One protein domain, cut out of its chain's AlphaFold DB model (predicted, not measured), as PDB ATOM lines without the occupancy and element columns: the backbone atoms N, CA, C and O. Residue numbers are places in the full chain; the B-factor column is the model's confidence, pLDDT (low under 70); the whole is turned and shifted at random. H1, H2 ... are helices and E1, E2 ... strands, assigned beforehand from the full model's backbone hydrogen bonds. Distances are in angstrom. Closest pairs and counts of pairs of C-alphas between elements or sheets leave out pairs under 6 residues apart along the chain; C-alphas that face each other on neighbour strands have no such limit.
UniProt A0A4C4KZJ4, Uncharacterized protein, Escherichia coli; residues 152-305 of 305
ATOM      1  N   ALA A 152     221.736 183.235 202.887       51.38
ATOM      2  CA  ALA A 152     221.821 182.503 201.626       51.38
ATOM      3  C   ALA A 152     221.072 181.168 201.658       51.38
ATOM      4  O   ALA A 152     220.499 180.756 200.654       51.38
ATOM      5  N   PHE A 153     221.049 180.491 202.809       56.16
ATOM      6  CA  PHE A 153     220.205 179.313 203.004       56.16
ATOM      7  C   PHE A 153     218.718 179.667 202.867       56.16
ATOM      8  O   PHE A 153     217.988 178.973 202.167       56.16
ATOM      9  N   ILE A 154     218.288 180.779 203.468       62.38
ATOM     10  CA  ILE A 154     216.924 181.300 203.340       62.38
ATOM     11  C   ILE A 154     216.625 181.719 201.908       62.38
ATOM     12  O   ILE A 154     215.605 181.300 201.379       62.38
ATOM     13  N   GLU A 155     217.499 182.501 201.269       58.19
ATOM     14  CA  GLU A 155     217.342 182.859 199.858       58.19
ATOM     15  C   GLU A 155     217.181 181.592 199.019       58.19
ATOM     16  O   GLU A 155     216.221 181.490 198.265       58.19
ATOM     17  N   LYS A 156     218.032 180.579 199.217       58.06
ATOM     18  CA  LYS A 156     217.930 179.294 198.517       58.06
ATOM     19  C   LYS A 156     216.576 178.613 198.737       58.06
ATOM     20  O   LYS A 156     216.013 178.137 197.760       58.06
ATOM     21  N   ILE A 157     216.052 178.573 199.965       63.38
ATOM     22  CA  ILE A 157     214.733 177.977 200.260       63.38
ATOM     23  C   ILE A 157     213.596 178.777 199.615       63.38
ATOM     24  O   ILE A 157     212.662 178.202 199.060       63.38
ATOM     25  N   LEU A 158     213.660 180.109 199.679       62.53
ATOM     26  CA  LEU A 158     212.658 180.978 199.059       62.53
ATOM     27  C   LEU A 158     212.673 180.812 197.529       62.53
ATOM     28  O   LEU A 158     211.625 180.618 196.922       62.53
ATOM     29  N   TYR A 159     213.857 180.789 196.909       60.34
ATOM     30  CA  TYR A 159     214.017 180.551 195.472       60.34
ATOM     31  C   TYR A 159     213.650 179.116 195.050       60.34
ATOM     32  O   TYR A 159     213.145 178.921 193.946       60.34
ATOM     33  N   SER A 160     213.880 178.097 195.886       57.25
ATOM     34  CA  SER A 160     213.555 176.704 195.542       57.25
ATOM     35  C   SER A 160     212.047 176.430 195.566       57.25
ATOM     36  O   SER A 160     211.551 175.692 194.711       57.25
ATOM     37  N   ARG A 161     211.299 177.102 196.459       56.94
ATOM     38  CA  ARG A 161     209.827 177.045 196.501       56.94
ATOM     39  C   ARG A 161     209.186 177.538 195.204       56.94
ATOM     40  O   ARG A 161     208.252 176.900 194.733       56.94
ATOM     41  N   ILE A 162     209.719 178.609 194.619       58.12
ATOM     42  CA  ILE A 162     209.269 179.163 193.328       58.12
ATOM     43  C   ILE A 162     209.470 178.171 192.176       58.12
ATOM     44  O   ILE A 162     208.671 178.103 191.251       58.12
ATOM     45  N   ASN A 163     210.517 177.346 192.241       53.50
ATOM     46  CA  ASN A 163     210.821 176.360 191.203       53.50
ATOM     47  C   ASN A 163     210.139 174.997 191.439       53.50
ATOM     48  O   ASN A 163     210.499 174.009 190.801       53.50
ATOM     49  N   SER A 164     209.127 174.925 192.316       54.03
ATOM     50  CA  SER A 164     208.234 173.768 192.509       54.03
ATOM     51  C   SER A 164     208.886 172.439 192.962       54.03
ATOM     52  O   SER A 164     208.333 171.366 192.740       54.03
ATOM     53  N   SER A 165     210.010 172.480 193.697       53.72
ATOM     54  CA  SER A 165     210.657 171.299 194.329       53.72
ATOM     55  C   SER A 165     210.277 171.107 195.818       53.72
ATOM     56  O   SER A 165     211.015 170.539 196.628       53.72
ATOM     57  N   LEU A 166     209.080 171.557 196.202       54.69
ATOM     58  CA  LEU A 166     208.635 171.707 197.595       54.69
ATOM     59  C   LEU A 166     208.766 170.452 198.479       54.69
ATOM     60  O   LEU A 166     209.058 170.571 199.668       54.69
ATOM     61  N   LYS A 167     208.555 169.248 197.930       56.03
ATOM     62  CA  LYS A 167     208.589 168.001 198.718       56.03
ATOM     63  C   LYS A 167     210.014 167.600 199.119       56.03
ATOM     64  O   LYS A 167     210.246 167.274 200.281       56.03
ATOM     65  N   ASN A 168     210.964 167.690 198.188       56.44
ATOM     66  CA  ASN A 168     212.381 167.412 198.451       56.44
ATOM     67  C   ASN A 168     213.007 168.497 199.344       56.44
ATOM     68  O   ASN A 168     213.880 168.210 200.169       56.44
ATOM     69  N   ASP A 169     212.527 169.735 199.216       62.78
ATOM     70  CA  ASP A 169     212.991 170.871 200.011       62.78
ATOM     71  C   ASP A 169     212.530 170.775 201.468       62.78
ATOM     72  O   ASP A 169     213.315 171.054 202.374       62.78
ATOM     73  N   ARG A 170     211.291 170.318 201.710       71.50
ATOM     74  CA  ARG A 170     210.753 170.081 203.058       71.50
ATOM     75  C   ARG A 170     211.580 169.049 203.820       71.50
ATOM     76  O   ARG A 170     212.045 169.329 204.921       71.50
ATOM     77  N   GLU A 171     211.828 167.893 203.206       66.06
ATOM     78  CA  GLU A 171     212.623 166.824 203.818       66.06
ATOM     79  C   GLU A 171     214.070 167.277 204.077       66.06
ATOM     80  O   GLU A 171     214.644 167.011 205.135       66.06
ATOM     81  N   SER A 172     214.662 168.015 203.135       61.72
ATOM     82  CA  SER A 172     216.002 168.585 203.301       61.72
ATOM     83  C   SER A 172     216.053 169.602 204.445       61.72
ATOM     84  O   SER A 172     216.974 169.568 205.261       61.72
ATOM     85  N   PHE A 173     215.055 170.480 204.550       68.50
ATOM     86  CA  PHE A 173     214.939 171.474 205.615       68.50
ATOM     87  C   PHE A 173     214.796 170.828 206.998       68.50
ATOM     88  O   PHE A 173     215.503 171.208 207.934       68.50
ATOM     89  N   GLU A 174     213.942 169.807 207.111       73.62
ATOM     90  CA  GLU A 174     213.761 169.019 208.331       73.62
ATOM     91  C   GLU A 174     215.053 168.310 208.750       73.62
ATOM     92  O   GLU A 174     215.447 168.387 209.916       73.62
ATOM     93  N   LYS A 175     215.759 167.677 207.804       61.94
ATOM     94  CA  LYS A 175     217.045 167.013 208.066       61.94
ATOM     95  C   LYS A 175     218.119 168.000 208.517       61.94
ATOM     96  O   LYS A 175     218.835 167.711 209.473       61.94
ATOM     97  N   ILE A 176     218.225 169.164 207.870       65.06
ATOM     98  CA  ILE A 176     219.235 170.183 208.195       65.06
ATOM     99  C   ILE A 176     218.991 170.768 209.588       65.06
ATOM    100  O   ILE A 176     219.900 170.776 210.420       65.06
ATOM    101  N   LEU A 177     217.773 171.233 209.875       70.12
ATOM    102  CA  LEU A 177     217.458 171.802 211.189       70.12
ATOM    103  C   LEU A 177     217.474 170.732 212.281       70.12
ATOM    104  O   LEU A 177     217.986 170.980 213.373       70.12
ATOM    105  N   GLY A 178     217.021 169.519 211.963       68.50
ATOM    106  CA  GLY A 178     217.097 168.364 212.847       68.50
ATOM    107  C   GLY A 178     218.532 167.999 213.224       68.50
ATOM    108  O   GLY A 178     218.796 167.787 214.406       68.50
ATOM    109  N   PHE A 179     219.456 167.995 212.257       61.22
ATOM    110  CA  PHE A 179     220.893 167.795 212.484       61.22
ATOM    111  C   PHE A 179     221.493 168.877 213.392       61.22
ATOM    112  O   PHE A 179     222.316 168.581 214.255       61.22
ATOM    113  N   LEU A 180     221.046 170.126 213.244       63.34
ATOM    114  CA  LEU A 180     221.466 171.251 214.084       63.34
ATOM    115  C   LEU A 180     220.755 171.307 215.453       63.34
ATOM    116  O   LEU A 180     220.986 172.242 216.219       63.34
ATOM    117  N   ASN A 181     219.918 170.315 215.775       73.00
ATOM    118  CA  ASN A 181     219.110 170.234 216.993       73.00
ATOM    119  C   ASN A 181     218.098 171.390 217.175       73.00
ATOM    120  O   ASN A 181     217.819 171.829 218.292       73.00
ATOM    121  N   TYR A 182     217.526 171.870 216.067       78.81
ATOM    122  CA  TYR A 182     216.428 172.839 216.032       78.81
ATOM    123  C   TYR A 182     215.123 172.193 215.556       78.81
ATOM    124  O   TYR A 182     215.115 171.131 214.926       78.81
ATOM    125  N   GLN A 183     214.000 172.835 215.869       85.69
ATOM    126  CA  GLN A 183     212.713 172.536 215.250       85.69
ATOM    127  C   GLN A 183     212.781 172.875 213.757       85.69
ATOM    128  O   GLN A 183     213.511 173.796 213.379       85.69
ATOM    129  N   PRO A 184     212.005 172.193 212.899       86.06
ATOM    130  CA  PRO A 184     211.948 172.483 211.473       86.06
ATOM    131  C   PRO A 184     211.079 173.729 211.196       86.06
ATOM    132  O   PRO A 184     210.131 173.704 210.411       86.06
ATOM    133  N   LYS A 185     211.397 174.822 211.897       87.94
ATOM    134  CA  LYS A 185     210.707 176.108 211.897       87.94
ATOM    135  C   LYS A 185     211.734 177.237 211.975       87.94
ATOM    136  O   LYS A 185     212.622 177.227 212.829       87.94
ATOM    137  N   ILE A 186     211.580 178.231 211.108       84.19
ATOM    138  CA  ILE A 186     212.363 179.466 211.079       84.19
ATOM    139  C   ILE A 186     211.399 180.638 210.956       84.19
ATOM    140  O   ILE A 186     210.469 180.607 210.152       84.19
ATOM    141  N   LYS A 187     211.652 181.695 211.722       87.00
ATOM    142  CA  LYS A 187     211.010 182.993 211.529       87.00
ATOM    143  C   LYS A 187     212.046 183.983 211.007       87.00
ATOM    144  O   LYS A 187     213.146 184.068 211.545       87.00
ATOM    145  N   ILE A 188     211.705 184.706 209.953       85.25
ATOM    146  CA  ILE A 188     212.595 185.628 209.251       85.25
ATOM    147  C   ILE A 188     211.984 187.015 209.363       85.25
ATOM    148  O   ILE A 188     210.883 187.234 208.868       85.25
ATOM    149  N   GLU A 189     212.696 187.939 209.997       85.38
ATOM    150  CA  GLU A 189     212.298 189.342 210.047       85.38
ATOM    151  C   GLU A 189     212.942 190.069 208.870       85.38
ATOM    152  O   GLU A 189     214.167 190.163 208.752       85.38
ATOM    153  N   PHE A 190     212.107 190.602 207.995       85.31
ATOM    154  CA  PHE A 190     212.501 191.459 206.895       85.31
ATOM    155  C   PHE A 190     212.475 192.922 207.306       85.31
ATOM    156  O   PHE A 190     211.774 193.331 208.231       85.31
ATOM    157  N   ARG A 191     213.250 193.731 206.587       84.69
ATOM    158  CA  ARG A 191     213.305 195.177 206.745       84.69
ATOM    159  C   ARG A 191     213.297 195.868 205.395       84.69
ATOM    160  O   ARG A 191     214.107 195.548 204.528       84.69
ATOM    161  N   THR A 192     212.478 196.903 205.262       84.94
ATOM    162  CA  THR A 192     212.572 197.818 204.124       84.94
ATOM    163  C   THR A 192     213.712 198.822 204.328       84.94
ATOM    164  O   THR A 192     213.920 199.386 205.419       84.94
ATOM    165  N   ARG A 193     214.483 199.071 203.264       78.25
ATOM    166  CA  ARG A 193     215.630 199.993 203.294       78.25
ATOM    167  C   ARG A 193     215.200 201.377 203.763       78.25
ATOM    168  O   ARG A 193     215.796 201.945 204.682       78.25
ATOM    169  N   VAL A 194     214.115 201.868 203.182       81.88
ATOM    170  CA  VAL A 194     213.432 203.112 203.531       81.88
ATOM    171  C   VAL A 194     212.018 202.758 203.998       81.88
ATOM    172  O   VAL A 194     211.473 201.730 203.603       81.88
ATOM    173  N   ARG A 195     211.433 203.566 204.886       81.62
ATOM    174  CA  ARG A 195     210.033 203.379 205.306       81.62
ATOM    175  C   ARG A 195     209.125 203.395 204.073       81.62
ATOM    176  O   ARG A 195     209.308 204.267 203.227       81.62
ATOM    177  N   LEU A 196     208.152 202.485 204.000       81.75
ATOM    178  CA  LEU A 196     207.259 202.362 202.840       81.75
ATOM    179  C   LEU A 196     206.534 203.669 202.526       81.75
ATOM    180  O   LEU A 196     206.579 204.114 201.388       81.75
ATOM    181  N   LYS A 197     206.009 204.361 203.548       81.94
ATOM    182  CA  LYS A 197     205.411 205.696 203.392       81.94
ATOM    183  C   LYS A 197     206.323 206.663 202.630       81.94
ATOM    184  O   LYS A 197     205.897 207.282 201.667       81.94
ATOM    185  N   LYS A 198     207.600 206.724 203.018       84.75
ATOM    186  CA  LYS A 198     208.576 207.581 202.344       84.75
ATOM    187  C   LYS A 198     208.858 207.104 200.921       84.75
ATOM    188  O   LYS A 198     209.034 207.955 200.072       84.75
ATOM    189  N   LEU A 199     208.909 205.793 200.659       84.69
ATOM    190  CA  LEU A 199     209.089 205.254 199.302       84.69
ATOM    191  C   LEU A 199     207.913 205.598 198.379       84.69
ATOM    192  O   LEU A 199     208.143 205.886 197.212       84.69
ATOM    193  N   PHE A 200     206.683 205.605 198.899       85.06
ATOM    194  CA  PHE A 200     205.495 205.990 198.133       85.06
ATOM    195  C   PHE A 200     205.464 207.481 197.783       85.06
ATOM    196  O   PHE A 200     204.950 207.836 196.726       85.06
ATOM    197  N   GLU A 201     206.040 208.330 198.638       88.19
ATOM    198  CA  GLU A 201     206.143 209.783 198.438       88.19
ATOM    199  C   GLU A 201     207.258 210.196 197.457       88.19
ATOM    200  O   GLU A 201     207.290 211.351 197.041       88.19
ATOM    201  N   LEU A 202     208.184 209.295 197.093       88.56
ATOM    202  CA  LEU A 202     209.253 209.619 196.142       88.56
ATOM    203  C   LEU A 202     208.710 209.694 194.715       88.56
ATOM    204  O   LEU A 202     207.888 208.866 194.305       88.56
ATOM    205  N   ASP A 203     209.243 210.634 193.938       90.94
ATOM    206  CA  ASP A 203     209.167 210.567 192.483       90.94
ATOM    207  C   ASP A 203     210.018 209.403 191.937       90.94
ATOM    208  O   ASP A 203     210.751 208.724 192.666       90.94
ATOM    209  N   ASP A 204     209.867 209.130 190.645       89.38
ATOM    210  CA  ASP A 204     210.493 207.975 190.004       89.38
ATOM    211  C   ASP A 204     212.028 208.087 189.972       89.38
ATOM    212  O   ASP A 204     212.723 207.089 190.185       89.38
ATOM    213  N   GLU A 205     212.573 209.294 189.788       87.62
ATOM    214  CA  GLU A 205     214.021 209.528 189.790       87.62
ATOM    215  C   GLU A 205     214.628 209.297 191.178       87.62
ATOM    216  O   GLU A 205     215.654 208.625 191.324       87.62
ATOM    217  N   GLU A 206     213.995 209.816 192.228       88.31
ATOM    218  CA  GLU A 206     214.466 209.669 193.597       88.31
ATOM    219  C   GLU A 206     214.297 208.230 194.094       88.31
ATOM    220  O   GLU A 206     215.154 207.734 194.832       88.31
ATOM    221  N   LEU A 207     213.251 207.519 193.657       87.56
ATOM    222  CA  LEU A 207     213.090 206.088 193.916       87.56
ATOM    223  C   LEU A 207     214.244 205.278 193.308       87.56
ATOM    224  O   LEU A 207     214.854 204.468 194.016       87.56
ATOM    225  N   ILE A 208     214.603 205.542 192.048       86.62
ATOM    226  CA  ILE A 208     215.761 204.916 191.389       86.62
ATOM    227  C   ILE A 208     217.051 205.245 192.146       86.62
ATOM    228  O   ILE A 208     217.829 204.342 192.464       86.62
ATOM    229  N   ARG A 209     217.250 206.500 192.563       85.19
ATOM    230  CA  ARG A 209     218.412 206.874 193.387       85.19
ATOM    231  C   ARG A 209     218.489 206.079 194.689       85.19
ATOM    232  O   ARG A 209     219.590 205.766 195.140       85.19
ATOM    233  N   GLN A 210     217.366 205.723 195.323       83.12
ATOM    234  CA  GLN A 210     217.402 204.866 196.519       83.12
ATOM    235  C   GLN A 210     217.893 203.442 196.224       83.12
ATOM    236  O   GLN A 210     218.554 202.846 197.082       83.12
ATOM    237  N   ILE A 211     217.583 202.909 195.041       82.56
ATOM    238  CA  ILE A 211     218.034 201.592 194.570       82.56
ATOM    239  C   ILE A 211     219.540 201.626 194.286       82.56
ATOM    240  O   ILE A 211     220.282 200.743 194.721       82.56
ATOM    241  N   GLU A 212     220.003 202.681 193.617       79.44
ATOM    242  CA  GLU A 212     221.400 202.849 193.207       79.44
ATOM    243  C   GLU A 212     222.346 203.199 194.361       79.44
ATOM    244  O   GLU A 212     223.555 202.973 194.261       79.44
ATOM    245  N   LYS A 213     221.823 203.717 195.485       75.75
ATOM    246  CA  LYS A 213     222.652 204.067 196.645       75.75
ATOM    247  C   LYS A 213     223.479 202.858 197.109       75.75
ATOM    248  O   LYS A 213     222.893 201.834 197.489       75.75
ATOM    249  N   PRO A 214     224.815 202.990 197.211       63.53
ATOM    250  CA  PRO A 214     225.677 201.904 197.656       63.53
ATOM    251  C   PRO A 214     225.303 201.439 199.065       63.53
ATOM    252  O   PRO A 214     224.929 202.233 199.935       63.53
ATOM    253  N   ILE A 215     225.387 200.129 199.286       61.31
ATOM    254  CA  ILE A 215     225.181 199.524 200.601       61.31
ATOM    255  C   ILE A 215     226.546 199.381 201.262       61.31
ATOM    256  O   ILE A 215     227.397 198.596 200.836       61.31
ATOM    257  N   PHE A 216     226.755 200.150 202.325       51.56
ATOM    258  CA  PHE A 216     227.947 200.036 203.151       51.56
ATOM    259  C   PHE A 216     227.707 198.992 204.240       51.56
ATOM    260  O   PHE A 216     226.821 199.149 205.080       51.56
ATOM    261  N   THR A 217     228.507 197.925 204.238       48.56
ATOM    262  CA  THR A 217     228.611 197.018 205.387       48.56
ATOM    263  C   THR A 217     229.866 197.358 206.201       48.56
ATOM    264  O   THR A 217     230.798 197.944 205.645       48.56
ATOM    265  N   PRO A 218     229.953 196.966 207.490       35.41
ATOM    266  CA  PRO A 218     231.142 197.199 208.323       35.41
ATOM    267  C   PRO A 218     232.454 196.612 207.768       35.41
ATOM    268  O   PRO A 218     233.522 196.913 208.282       35.41
ATOM    269  N   THR A 219     232.383 195.762 206.739       36.56
ATOM    270  CA  THR A 219     233.525 195.112 206.077       36.56
ATOM    271  C   THR A 219     233.815 195.657 204.671       36.56
ATOM    272  O   THR A 219     234.605 195.058 203.949       36.56
ATOM    273  N   GLY A 220     233.187 196.768 204.266       38.75
ATOM    274  CA  GLY A 220     233.325 197.359 202.929       38.75
ATOM    275  C   GLY A 220     232.058 197.257 202.072       38.75
ATOM    276  O   GLY A 220     231.072 196.610 202.444       38.75
ATOM    277  N   ILE A 221     232.071 197.965 200.940       40.41
ATOM    278  CA  ILE A 221     230.948 198.106 199.997       40.41
ATOM    279  C   ILE A 221     230.632 196.742 199.377       40.41
ATOM    280  O   ILE A 221     231.509 196.110 198.793       40.41
ATOM    281  N   TYR A 222     229.381 196.291 199.474       50.09
ATOM    282  CA  TYR A 222     228.922 195.077 198.800       50.09
ATOM    283  C   TYR A 222     227.573 195.359 198.145       50.09
ATOM    284  O   TYR A 222     226.653 195.825 198.808       50.09
ATOM    285  N   LYS A 223     227.478 195.035 196.853       46.50
ATOM    286  CA  LYS A 223     226.405 195.362 195.900       46.50
ATOM    287  C   LYS A 223     226.442 196.798 195.368       46.50
ATOM    288  O   LYS A 223     225.768 197.693 195.867       46.50
ATOM    289  N   TRP A 224     227.117 196.958 194.230       42.66
ATOM    290  CA  TRP A 224     226.451 197.669 193.142       42.66
ATOM    291  C   TRP A 224     225.175 196.884 192.821       42.66
ATOM    292  O   TRP A 224     225.249 195.680 192.553       42.66
ATOM    293  N   SER A 225     224.012 197.543 192.889       48.69
ATOM    294  CA  SER A 225     222.869 197.119 192.076       48.69
ATOM    295  C   SER A 225     223.437 196.873 190.681       48.69
ATOM    296  O   SER A 225     224.204 197.710 190.199       48.69
ATOM    297  N   LYS A 226     223.195 195.701 190.074       49.47
ATOM    298  CA  LYS A 226     223.537 195.508 188.655       49.47
ATOM    299  C   LYS A 226     223.081 196.781 187.946       49.47
ATOM    300  O   LYS A 226     221.938 197.163 188.169       49.47
ATOM    301  N   ASN A 227     223.945 197.421 187.155       47.47
ATOM    302  CA  ASN A 227     223.542 198.505 186.261       47.47
ATOM    303  C   ASN A 227     222.451 197.950 185.331       47.47
ATOM    304  O   ASN A 227     222.739 197.439 184.252       47.47
ATOM    305  N   GLN A 228     221.207 197.945 185.799       54.00
ATOM    306  CA  GLN A 228     220.025 197.727 185.002       54.00
ATOM    307  C   GLN A 228     219.764 199.094 184.415       54.00
ATOM    308  O   GLN A 228     219.227 199.976 185.071       54.00
ATOM    309  N   SER A 229     220.177 199.277 183.169       55.47
ATOM    310  CA  SER A 229     219.898 200.475 182.380       55.47
ATOM    311  C   SER A 229     218.397 200.696 182.122       55.47
ATOM    312  O   SER A 229     218.047 201.567 181.336       55.47
ATOM    313  N   ASN A 230     217.508 199.919 182.760       67.00
ATOM    314  CA  ASN A 230     216.062 200.021 182.639       67.00
ATOM    315  C   ASN A 230     215.376 199.447 183.899       67.00
ATOM    316  O   ASN A 230     215.056 198.258 183.957       67.00
ATOM    317  N   TYR A 231     215.203 200.265 184.940       81.69
ATOM    318  CA  TYR A 231     214.354 199.900 186.077       81.69
ATOM    319  C   TYR A 231     212.882 200.025 185.668       81.69
ATOM    320  O   TYR A 231     212.443 201.092 185.246       81.69
ATOM    321  N   ASP A 232     212.108 198.952 185.817       88.06
ATOM    322  CA  ASP A 232     210.656 198.996 185.629       88.06
ATOM    323  C   ASP A 232     209.995 199.601 186.875       88.06
ATOM    324  O   ASP A 232     209.642 198.901 187.828       88.06
ATOM    325  N   VAL A 233     209.871 200.929 186.889       88.25
ATOM    326  CA  VAL A 233     209.325 201.673 188.034       88.25
ATOM    327  C   VAL A 233     207.884 201.265 188.347       88.25
ATOM    328  O   VAL A 233     207.509 201.180 189.519       88.25
ATOM    329  N   THR A 234     207.092 200.930 187.326       89.50
ATOM    330  CA  THR A 234     205.710 200.459 187.490       89.50
ATOM    331  C   THR A 234     205.671 199.148 188.263       89.50
ATOM    332  O   THR A 234     204.907 199.015 189.227       89.50
ATOM    333  N   ARG A 235     206.536 198.193 187.897       90.62
ATOM    334  CA  ARG A 235     206.673 196.939 188.642       90.62
ATOM    335  C   ARG A 235     207.143 197.204 190.064       90.62
ATOM    336  O   ARG A 235     206.514 196.704 190.985       90.62
ATOM    337  N   ILE A 236     208.164 198.041 190.257       90.38
ATOM    338  CA  ILE A 236     208.690 198.377 191.592       90.38
ATOM    339  C   ILE A 236     207.584 198.915 192.502       90.38
ATOM    340  O   ILE A 236     207.433 198.445 193.631       90.38
ATOM    341  N   ARG A 237     206.789 199.877 192.019       90.19
ATOM    342  CA  ARG A 237     205.667 200.440 192.784       90.19
ATOM    343  C   ARG A 237     204.631 199.370 193.113       90.19
ATOM    344  O   ARG A 237     204.220 199.273 194.267       90.19
ATOM    345  N   SER A 238     204.270 198.536 192.140       89.88
ATOM    346  CA  SER A 238     203.333 197.425 192.342       89.88
ATOM    347  C   SER A 238     203.839 196.453 193.417       89.88
ATOM    348  O   SER A 238     203.109 196.142 194.356       89.88
ATOM    349  N   SER A 239     205.116 196.054 193.363       90.25
ATOM    350  CA  SER A 239     205.752 195.197 194.372       90.25
ATOM    351  C   SER A 239     205.724 195.826 195.768       90.25
ATOM    352  O   SER A 239     205.463 195.142 196.758       90.25
ATOM    353  N   LEU A 240     205.987 197.137 195.871       88.69
ATOM    354  CA  LEU A 240     205.946 197.865 197.144       88.69
ATOM    355  C   LEU A 240     204.532 197.894 197.739       88.69
ATOM    356  O   LEU A 240     204.400 197.749 198.955       88.69
ATOM    357  N   PHE A 241     203.495 198.036 196.909       86.88
ATOM    358  CA  PHE A 241     202.101 197.934 197.353       86.88
ATOM    359  C   PHE A 241     201.770 196.532 197.867       86.88
ATOM    360  O   PHE A 241     201.269 196.414 198.980       86.88
ATOM    361  N   PHE A 242     202.147 195.475 197.139       85.94
ATOM    362  CA  PHE A 242     201.923 194.096 197.594       85.94
ATOM    363  C   PHE A 242     202.569 193.806 198.949       85.94
ATOM    364  O   PHE A 242     201.947 193.188 199.815       85.94
ATOM    365  N   ILE A 243     203.806 194.272 199.160       84.56
ATOM    366  CA  ILE A 243     204.450 194.143 200.468       84.56
ATOM    367  C   ILE A 243     203.696 194.956 201.515       84.56
ATOM    368  O   ILE A 243     203.436 194.435 202.594       84.56
ATOM    369  N   ASN A 244     203.337 196.208 201.232       85.50
ATOM    370  CA  ASN A 244     202.609 197.040 202.185       85.50
ATOM    371  C   ASN A 244     201.296 196.385 202.638       85.50
ATOM    372  O   ASN A 244     201.038 196.312 203.837       85.50
ATOM    373  N   ASP A 245     200.521 195.845 201.701       84.00
ATOM    374  CA  ASP A 245     199.266 195.157 201.997       84.00
ATOM    375  C   ASP A 245     199.499 193.899 202.837       84.00
ATOM    376  O   ASP A 245     198.785 193.669 203.815       84.00
ATOM    377  N   TYR A 246     200.548 193.123 202.537       83.00
ATOM    378  CA  TYR A 246     200.944 191.988 203.373       83.00
ATOM    379  C   TYR A 246     201.322 192.420 204.797       83.00
ATOM    380  O   TYR A 246     200.915 191.782 205.768       83.00
ATOM    381  N   ILE A 247     202.083 193.506 204.953       79.50
ATOM    382  CA  ILE A 247     202.470 194.030 206.270       79.50
ATOM    383  C   ILE A 247     201.233 194.456 207.065       79.50
ATOM    384  O   ILE A 247     201.114 194.124 208.243       79.50
ATOM    385  N   LEU A 248     200.301 195.159 206.421       78.62
ATOM    386  CA  LEU A 248     199.050 195.576 207.047       78.62
ATOM    387  C   LEU A 248     198.204 194.363 207.453       78.62
ATOM    388  O   LEU A 248     197.715 194.313 208.580       78.62
ATOM    389  N   ALA A 249     198.098 193.353 206.589       76.56
ATOM    390  CA  ALA A 249     197.331 192.137 206.855       76.56
ATOM    391  C   ALA A 249     197.963 191.224 207.924       76.56
ATOM    392  O   ALA A 249     197.248 190.534 208.644       76.56
ATOM    393  N   SER A 250     199.294 191.215 208.045       68.19
ATOM    394  CA  SER A 250     200.042 190.393 209.013       68.19
ATOM    395  C   SER A 250     200.218 191.050 210.387       68.19
ATOM    396  O   SER A 250     200.746 190.421 211.309       68.19
ATOM    397  N   SER A 251     199.797 192.308 210.545       58.72
ATOM    398  CA  SER A 251     200.020 193.096 211.758       58.72
ATOM    399  C   SER A 251     199.123 192.684 212.938       58.72
ATOM    400  O   SER A 251     198.185 193.375 213.321       58.72
ATOM    401  N   ASP A 252     199.486 191.581 213.597       48.16
ATOM    402  CA  ASP A 252     199.013 191.223 214.937       48.16
ATOM    403  C   ASP A 252     200.020 191.727 216.014       48.16
ATOM    404  O   ASP A 252     201.109 191.187 216.214       48.16
ATOM    405  N   ARG A 253     199.638 192.795 216.737       49.84
ATOM    406  CA  ARG A 253     199.987 193.109 218.151       49.84
ATOM    407  C   ARG A 253     201.412 193.504 218.620       49.84
ATOM    408  O   ARG A 253     201.659 193.379 219.821       49.84
ATOM    409  N   ARG A 254     202.346 194.056 217.823       47.09
ATOM    410  CA  ARG A 254     203.611 194.604 218.418       47.09
ATOM    411  C   ARG A 254     204.117 195.990 218.012       47.09
ATOM    412  O   ARG A 254     205.106 196.433 218.590       47.09
ATOM    413  N   SER A 255     203.435 196.748 217.160       41.16
ATOM    414  CA  SER A 255     203.793 198.163 216.987       41.16
ATOM    415  C   SER A 255     202.598 199.004 216.563       41.16
ATOM    416  O   SER A 255     202.122 198.899 215.436       41.16
ATOM    417  N   ASN A 256     202.143 199.855 217.483       38.22
ATOM    418  CA  ASN A 256     201.266 200.987 217.212       38.22
ATOM    419  C   ASN A 256     201.903 201.894 216.154       38.22
ATOM    420  O   ASN A 256     202.689 202.759 216.516       38.22
ATOM    421  N   SER A 257     201.579 201.663 214.880       44.28
ATOM    422  CA  SER A 257     201.492 202.655 213.794       44.28
ATOM    423  C   SER A 257     201.524 201.917 212.450       44.28
ATOM    424  O   SER A 257     202.594 201.706 211.872       44.28
ATOM    425  N   GLY A 258     200.352 201.541 211.927       47.53
ATOM    426  CA  GLY A 258     200.191 200.887 210.616       47.53
ATOM    427  C   GLY A 258     200.761 201.673 209.421       47.53
ATOM    428  O   GLY A 258     200.812 201.158 208.317       47.53
ATOM    429  N   SER A 259     201.250 202.897 209.632       44.03
ATOM    430  CA  SER A 259     201.882 203.758 208.625       44.03
ATOM    431  C   SER A 259     203.411 203.896 208.753       44.03
ATOM    432  O   SER A 259     204.021 204.599 207.946       44.03
ATOM    433  N   GLU A 260     204.050 203.275 209.755       53.00
ATOM    434  CA  GLU A 260     205.513 203.354 209.973       53.00
ATOM    435  C   GLU A 260     206.243 202.008 209.885       53.00
ATOM    436  O   GLU A 260     207.458 201.943 210.118       53.00
ATOM    437  N   ALA A 261     205.526 200.934 209.551       61.97
ATOM    438  CA  ALA A 261     206.077 199.591 209.540       61.97
ATOM    439  C   ALA A 261     207.264 199.498 208.568       61.97
ATOM    440  O   ALA A 261     207.154 199.668 207.354       61.97
ATOM    441  N   ARG A 262     208.443 199.273 209.145       71.88
ATOM    442  CA  ARG A 262     209.690 199.013 208.418       71.88
ATOM    443  C   ARG A 262     210.051 197.534 208.446       71.88
ATOM    444  O   ARG A 262     211.019 197.146 207.803       71.88
ATOM    445  N   TYR A 263     209.324 196.748 209.231       80.88
ATOM    446  CA  TYR A 263     209.661 195.380 209.573       80.88
ATOM    447  C   TYR A 263     208.438 194.497 209.426       80.88
ATOM    448  O   TYR A 263     207.326 194.945 209.704       80.88
ATOM    449  N   PHE A 264     208.661 193.262 209.001       84.19
ATOM    450  CA  PHE A 264     207.624 192.246 208.928       84.19
ATOM    451  C   PHE A 264     208.233 190.860 208.928       84.19
ATOM    452  O   PHE A 264     209.404 190.689 208.592       84.19
ATOM    453  N   ASP A 265     207.417 189.876 209.276       86.81
ATOM    454  CA  ASP A 265     207.881 188.521 209.482       86.81
ATOM    455  C   ASP A 265     207.349 187.566 208.411       86.81
ATOM    456  O   ASP A 265     206.189 187.632 207.995       86.81
ATOM    457  N   VAL A 266     208.206 186.633 208.008       86.94
ATOM    458  CA  VAL A 266     207.848 185.451 207.221       86.94
ATOM    459  C   VAL A 266     208.251 184.217 208.012       86.94
ATOM    460  O   VAL A 266     209.366 184.122 208.525       86.94
ATOM    461  N   GLU A 267     207.336 183.265 208.125       87.69
ATOM    462  CA  GLU A 267     207.559 181.994 208.797       87.69
ATOM    463  C   GLU A 267     207.704 180.877 207.762       87.69
ATOM    464  O   GLU A 267     206.834 180.684 206.914       87.69
ATOM    465  N   ILE A 268     208.798 180.121 207.878       85.69
ATOM    466  CA  ILE A 268     209.016 178.851 207.187       85.69
ATOM    467  C   ILE A 268     208.873 177.750 208.231       85.69
ATOM    468  O   ILE A 268     209.704 177.627 209.129       85.69
ATOM    469  N   ASN A 269     207.827 176.950 208.127       87.38
ATOM    470  CA  ASN A 269     207.489 175.900 209.066       87.38
ATOM    471  C   ASN A 269     207.134 174.621 208.312       87.38
ATOM    472  O   ASN A 269     206.033 174.471 207.786       87.38
ATOM    473  N   ALA A 270     208.071 173.675 208.294       82.50
ATOM    474  CA  ALA A 270     207.876 172.380 207.656       82.50
ATOM    475  C   ALA A 270     206.958 171.440 208.458       82.50
ATOM    476  O   ALA A 270     206.765 170.303 208.055       82.50
ATOM    477  N   LEU A 271     206.339 171.886 209.553       83.12
ATOM    478  CA  LEU A 271     205.229 171.166 210.187       83.12
ATOM    479  C   LEU A 271     203.879 171.525 209.552       83.12
ATOM    480  O   LEU A 271     202.951 170.727 209.601       83.12
ATOM    481  N   ASN A 272     203.772 172.686 208.902       83.56
ATOM    482  CA  ASN A 272     202.526 173.146 208.292       83.56
ATOM    483  C   ASN A 272     202.341 172.549 206.887       83.56
ATOM    484  O   ASN A 272     203.316 172.269 206.187       83.56
ATOM    485  N   GLU A 273     201.096 172.372 206.432       76.62
ATOM    486  CA  GLU A 273     200.809 171.966 205.041       76.62
ATOM    487  C   GLU A 273     201.405 172.977 204.054       76.62
ATOM    488  O   GLU A 273     202.216 172.626 203.195       76.62
ATOM    489  N   ASN A 274     201.116 174.258 204.285       75.12
ATOM    490  CA  ASN A 274     201.782 175.370 203.626       75.12
ATOM    491  C   ASN A 274     203.075 175.705 204.378       75.12
ATOM    492  O   ASN A 274     203.062 176.450 205.356       75.12
ATOM    493  N   MET A 275     204.192 175.148 203.898       78.94
ATOM    494  CA  MET A 275     205.519 175.287 204.515       78.94
ATOM    495  C   MET A 275     205.953 176.743 204.739       78.94
ATOM    496  O   MET A 275     206.748 176.995 205.633       78.94
ATOM    497  N   ILE A 276     205.465 177.708 203.955       81.44
ATOM    498  CA  ILE A 276     205.736 179.133 204.181       81.44
ATOM    499  C   ILE A 276     204.408 179.883 204.242       81.44
ATOM    500  O   ILE A 276     203.529 179.661 203.405       81.44
ATOM    501  N   ASN A 277     204.292 180.786 205.213       83.19
ATOM    502  CA  ASN A 277     203.071 181.527 205.545       83.19
ATOM    503  C   ASN A 277     202.709 182.672 204.576       83.19
ATOM    504  O   ASN A 277     201.793 183.437 204.864       83.19
ATOM    505  N   ILE A 278     203.409 182.797 203.446       82.75
ATOM    506  CA  ILE A 278     203.115 183.777 202.395       82.75
ATOM    507  C   ILE A 278     202.742 183.079 201.089       82.75
ATOM    508  O   ILE A 278     203.204 181.963 200.805       82.75
ATOM    509  N   SER A 279     201.921 183.758 200.285       82.94
ATOM    510  CA  SER A 279     201.599 183.313 198.932       82.94
ATOM    511  C   SER A 279     202.837 183.360 198.033       82.94
ATOM    512  O   SER A 279     203.790 184.104 198.277       82.94
ATOM    513  N   GLU A 280     202.824 182.551 196.977       79.31
ATOM    514  CA  GLU A 280     203.896 182.519 195.980       79.31
ATOM    515  C   GLU A 280     204.089 183.888 195.316       79.31
ATOM    516  O   GLU A 280     205.214 184.363 195.194       79.31
ATOM    517  N   HIS A 281     202.991 184.580 195.003       82.62
ATOM    518  CA  HIS A 281     203.039 185.917 194.422       82.62
ATOM    519  C   HIS A 281     203.748 186.935 195.332       82.62
ATOM    520  O   HIS A 281     204.676 187.604 194.888       82.62
ATOM    521  N   VAL A 282     203.398 186.996 196.625       84.56
ATOM    522  CA  VAL A 282     204.069 187.898 197.584       84.56
ATOM    523  C   VAL A 282     205.564 187.584 197.671       84.56
ATOM    524  O   VAL A 282     206.390 188.492 197.719       84.56
ATOM    525  N   MET A 283     205.934 186.305 197.630       82.69
ATOM    526  CA  MET A 283     207.335 185.889 197.652       82.69
ATOM    527  C   MET A 283     208.112 186.334 196.409       82.69
ATOM    528  O   MET A 283     209.247 186.789 196.545       82.69
ATOM    529  N   HIS A 284     207.515 186.247 195.216       83.44
ATOM    530  CA  HIS A 284     208.125 186.755 193.985       83.44
ATOM    531  C   HIS A 284     208.420 188.254 194.068       83.44
ATOM    532  O   HIS A 284     209.530 188.683 193.741       83.44
ATOM    533  N   GLU A 285     207.458 189.039 194.553       87.62
ATOM    534  CA  GLU A 285     207.625 190.485 194.715       87.62
ATOM    535  C   GLU A 285     208.670 190.819 195.791       87.62
ATOM    536  O   GLU A 285     209.487 191.727 195.614       87.62
ATOM    537  N   MET A 286     208.726 190.037 196.874       85.31
ATOM    538  CA  MET A 286     209.770 190.163 197.892       85.31
ATOM    539  C   MET A 286     211.170 189.924 197.329       85.31
ATOM    540  O   MET A 286     212.064 190.736 197.571       85.31
ATOM    541  N   LEU A 287     211.377 188.844 196.572       79.94
ATOM    542  CA  LEU A 287     212.685 188.535 195.990       79.94
ATOM    543  C   LEU A 287     213.111 189.592 194.973       79.94
ATOM    544  O   LEU A 287     214.263 190.023 194.992       79.94
ATOM    545  N   TYR A 288     212.179 190.082 194.154       83.62
ATOM    546  CA  TYR A 288     212.443 191.191 193.241       83.62
ATOM    547  C   TYR A 288     212.913 192.450 193.991       83.62
ATOM    548  O   TYR A 288     213.936 193.047 193.653       83.62
ATOM    549  N   LEU A 289     212.243 192.817 195.086       85.94
ATOM    550  CA  LEU A 289     212.649 193.960 195.910       85.94
ATOM    551  C   LEU A 289     213.961 193.723 196.683       85.94
ATOM    552  O   LEU A 289     214.673 194.688 196.978       85.94
ATOM    553  N   MET A 290     214.317 192.471 196.989       81.06
ATOM    554  CA  MET A 290     215.634 192.109 197.538       81.06
ATOM    555  C   MET A 290     216.757 192.253 196.507       81.06
ATOM    556  O   MET A 290     217.857 192.697 196.853       81.06
ATOM    557  N   GLU A 291     216.499 191.919 195.241       74.94
ATOM    558  CA  GLU A 291     217.447 192.132 194.141       74.94
ATOM    559  C   GLU A 291     217.746 193.621 193.943       74.94
ATOM    560  O   GLU A 291     218.909 194.002 193.782       74.94
ATOM    561  N   LEU A 292     216.716 194.460 194.070       80.31
ATOM    562  CA  LEU A 292     216.812 195.923 194.035       80.31
ATOM    563  C   LEU A 292     217.301 196.546 195.351       80.31
ATOM    564  O   LEU A 292     217.438 197.762 195.460       80.31
ATOM    565  N   ASN A 293     217.570 195.734 196.375       76.81
ATOM    566  CA  ASN A 293     218.005 196.181 197.700       76.81
ATOM    567  C   ASN A 293     217.047 197.157 198.406       76.81
ATOM    568  O   ASN A 293     217.453 197.901 199.303       76.81
ATOM    569  N   LEU A 294     215.772 197.162 198.022       84.19
ATOM    570  CA  LEU A 294     214.717 197.882 198.732       84.19
ATOM    571  C   LEU A 294     214.206 197.080 199.933       84.19
ATOM    572  O   LEU A 294     213.702 197.664 200.897       84.19
ATOM    573  N   LEU A 295     214.416 195.764 199.906       84.44
ATOM    574  CA  LEU A 295     214.116 194.824 200.974       84.44
ATOM    575  C   LEU A 295     215.379 194.054 201.384       84.44
ATOM    576  O   LEU A 295     216.191 193.680 200.540       84.44
ATOM    577  N   SER A 296     215.556 193.792 202.676       79.50
ATOM    578  CA  SER A 296     216.627 192.924 203.168       79.50
ATOM    579  C   SER A 296     216.170 192.106 204.366       79.50
ATOM    580  O   SER A 296     215.271 192.520 205.097       79.50
ATOM    581  N   ILE A 297     216.838 190.987 204.637       78.94
ATOM    582  CA  ILE A 297     216.650 190.275 205.903       78.94
ATOM    583  C   ILE A 297     217.329 191.085 207.011       78.94
ATOM    584  O   ILE A 297     218.461 191.550 206.855       78.94
ATOM    585  N   ARG A 298     216.619 191.295 208.117       78.44
ATOM    586  CA  ARG A 298     217.145 191.921 209.330       78.44
ATOM    587  C   ARG A 298     217.656 190.867 210.300       78.44
ATOM    588  O   ARG A 298     218.820 190.930 210.676       78.44
ATOM    589  N   ASP A 299     216.783 189.946 210.688       72.56
ATOM    590  CA  ASP A 299     217.052 188.953 211.724       72.56
ATOM    591  C   ASP A 299     216.400 187.617 211.371       72.56
ATOM    592  O   ASP A 299     215.454 187.536 210.583       72.56
ATOM    593  N   ILE A 300     216.948 186.546 211.942       78.31
ATOM    594  CA  ILE A 300     216.495 185.175 211.717       78.31
ATOM    595  C   ILE A 300     216.412 184.480 213.068       78.31
ATOM    596  O   ILE A 300     217.389 184.422 213.815       78.31
ATOM    597  N   TYR A 301     215.251 183.914 213.354       80.25
ATOM    598  CA  TYR A 301     214.945 183.240 214.602       80.25
ATOM    599  C   TYR A 301     214.805 181.741 214.341       80.25
ATOM    600  O   TYR A 301     213.959 181.305 213.554       80.25
ATOM    601  N   LEU A 302     215.648 180.957 215.015       80.31
ATOM    602  CA  LEU A 302     215.586 179.498 215.053       80.31
ATOM    603  C   LEU A 302     214.945 179.057 216.371       80.31
ATOM    604  O   LEU A 302     215.236 179.624 217.425       80.31
ATOM    605  N   TYR A 303     214.112 178.022 216.321       81.75
ATOM    606  CA  TYR A 303     213.426 177.491 217.499       81.75
ATOM    607  C   TYR A 303     214.114 176.210 217.958       81.75
ATOM    608  O   TYR A 303     214.321 175.296 217.161       81.75
ATOM    609  N   LYS A 304     214.511 176.133 219.232       80.12
ATOM    610  CA  LYS A 304     215.067 174.894 219.798       80.12
ATOM    611  C   LYS A 304     213.987 173.817 219.888       80.12
ATOM    612  O   LYS A 304     212.824 174.154 220.104       80.12
ATOM    613  N   LYS A 305     214.396 172.557 219.697       74.56
ATOM    614  CA  LYS A 305     213.549 171.394 219.992       74.56
ATOM    615  C   LYS A 305     213.137 171.381 221.455       74.56
ATOM    616  O   LYS A 305     213.992 171.738 222.298       74.56
TER     617      LYS A 305
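This is residues 152 to 305 of the 305 residues of an uncharacterized protein of Escherichia coli (UniProt A0A4C4KZJ4). A long, twisted wall of three strands has helices over one face: H2 crosses near one end of E1, H1 folds back beside H2, and H6 and H5 cross each other farther along. The small helices H3 and H4 sit beyond the other end of E1, and from a long loop residues 216 to 221 stick out. The printed part has 154 residues, with six named helices and three named strands in the order H1 H2 E1 H3 H4 H5 E2 H6 E3; the sheet runs E2 E1 E3, antiparallel, and the class is mixed. The whole is compact, with a radius of gyration of the C-alphas of 16.6 A and spans of 47 by 35 by 32 A.

E1, residues 182 to 192, is 27.9 A long and bends by 62 degrees at residue 185. E2 is residues 263 to 269, 19.6 A, and E3 residues 295 to 304, 27.4 A, ending at C-alpha 304 (215.067, 174.894, 219.798). H1, residues 152 to 162, begins at C-alpha 152 (221.821, 182.503, 201.626). H2 is residues 166 to 179, H3 196 to 201, H4 204 to 212 and H6 280 to 291. H5, residues 233 to 250, is 25.6 A long.

Inner strand E1 is antiparallel to E3, with N 187 and O 301 at 3.0 A, and to E2, with N 188 and O 266 at 2.8 A. There are two layers, with H1, H2, H5 and H6 on one face of the sheet. H2 lies over E1 at a height over the sheet of 7.2 A, and the C-alphas of Glu 174 and Pro 184 are their closest, 5.0 A. H1 and H2 form a helical hairpin at a shallow tilt of 24 degrees; their closest C-alphas, Ser 160 and Leu 166, are 7.3 A apart. E2, H6 and E3 make a split strand-helix-strand unit, two strands running the same way with E1 between them and a helix joining them; its crossover is right-handed. H5 and H6 touch at a steep tilt of 58 degrees, closest at the C-alphas of Ser 239 and Glu 285, 5.1 A. H3 only just touches H5, with 3 pairs of C-alphas within 8 A, the closest Leu 196 and Asn 244 at 7.1 A. H4 is close to H5 but not clearly touching, with the C-alphas of Asp 204 and Val 233 closest at 6.7 A. In H2, H3, H4, H5 and H6 every O i to N i+4 pair is within hydrogen-bond range; in H1, 6 of 7 are.

The C-alphas farthest apart, Phe 179 and Asp 203, are 48.7 A apart. The printed part has no cut, and the links H4 to H5 and H5 to E2 are long. Mean pLDDT of the printed part is 72.8; low stretches include residues 152 to 169, 214 to 230 and 250 to 261.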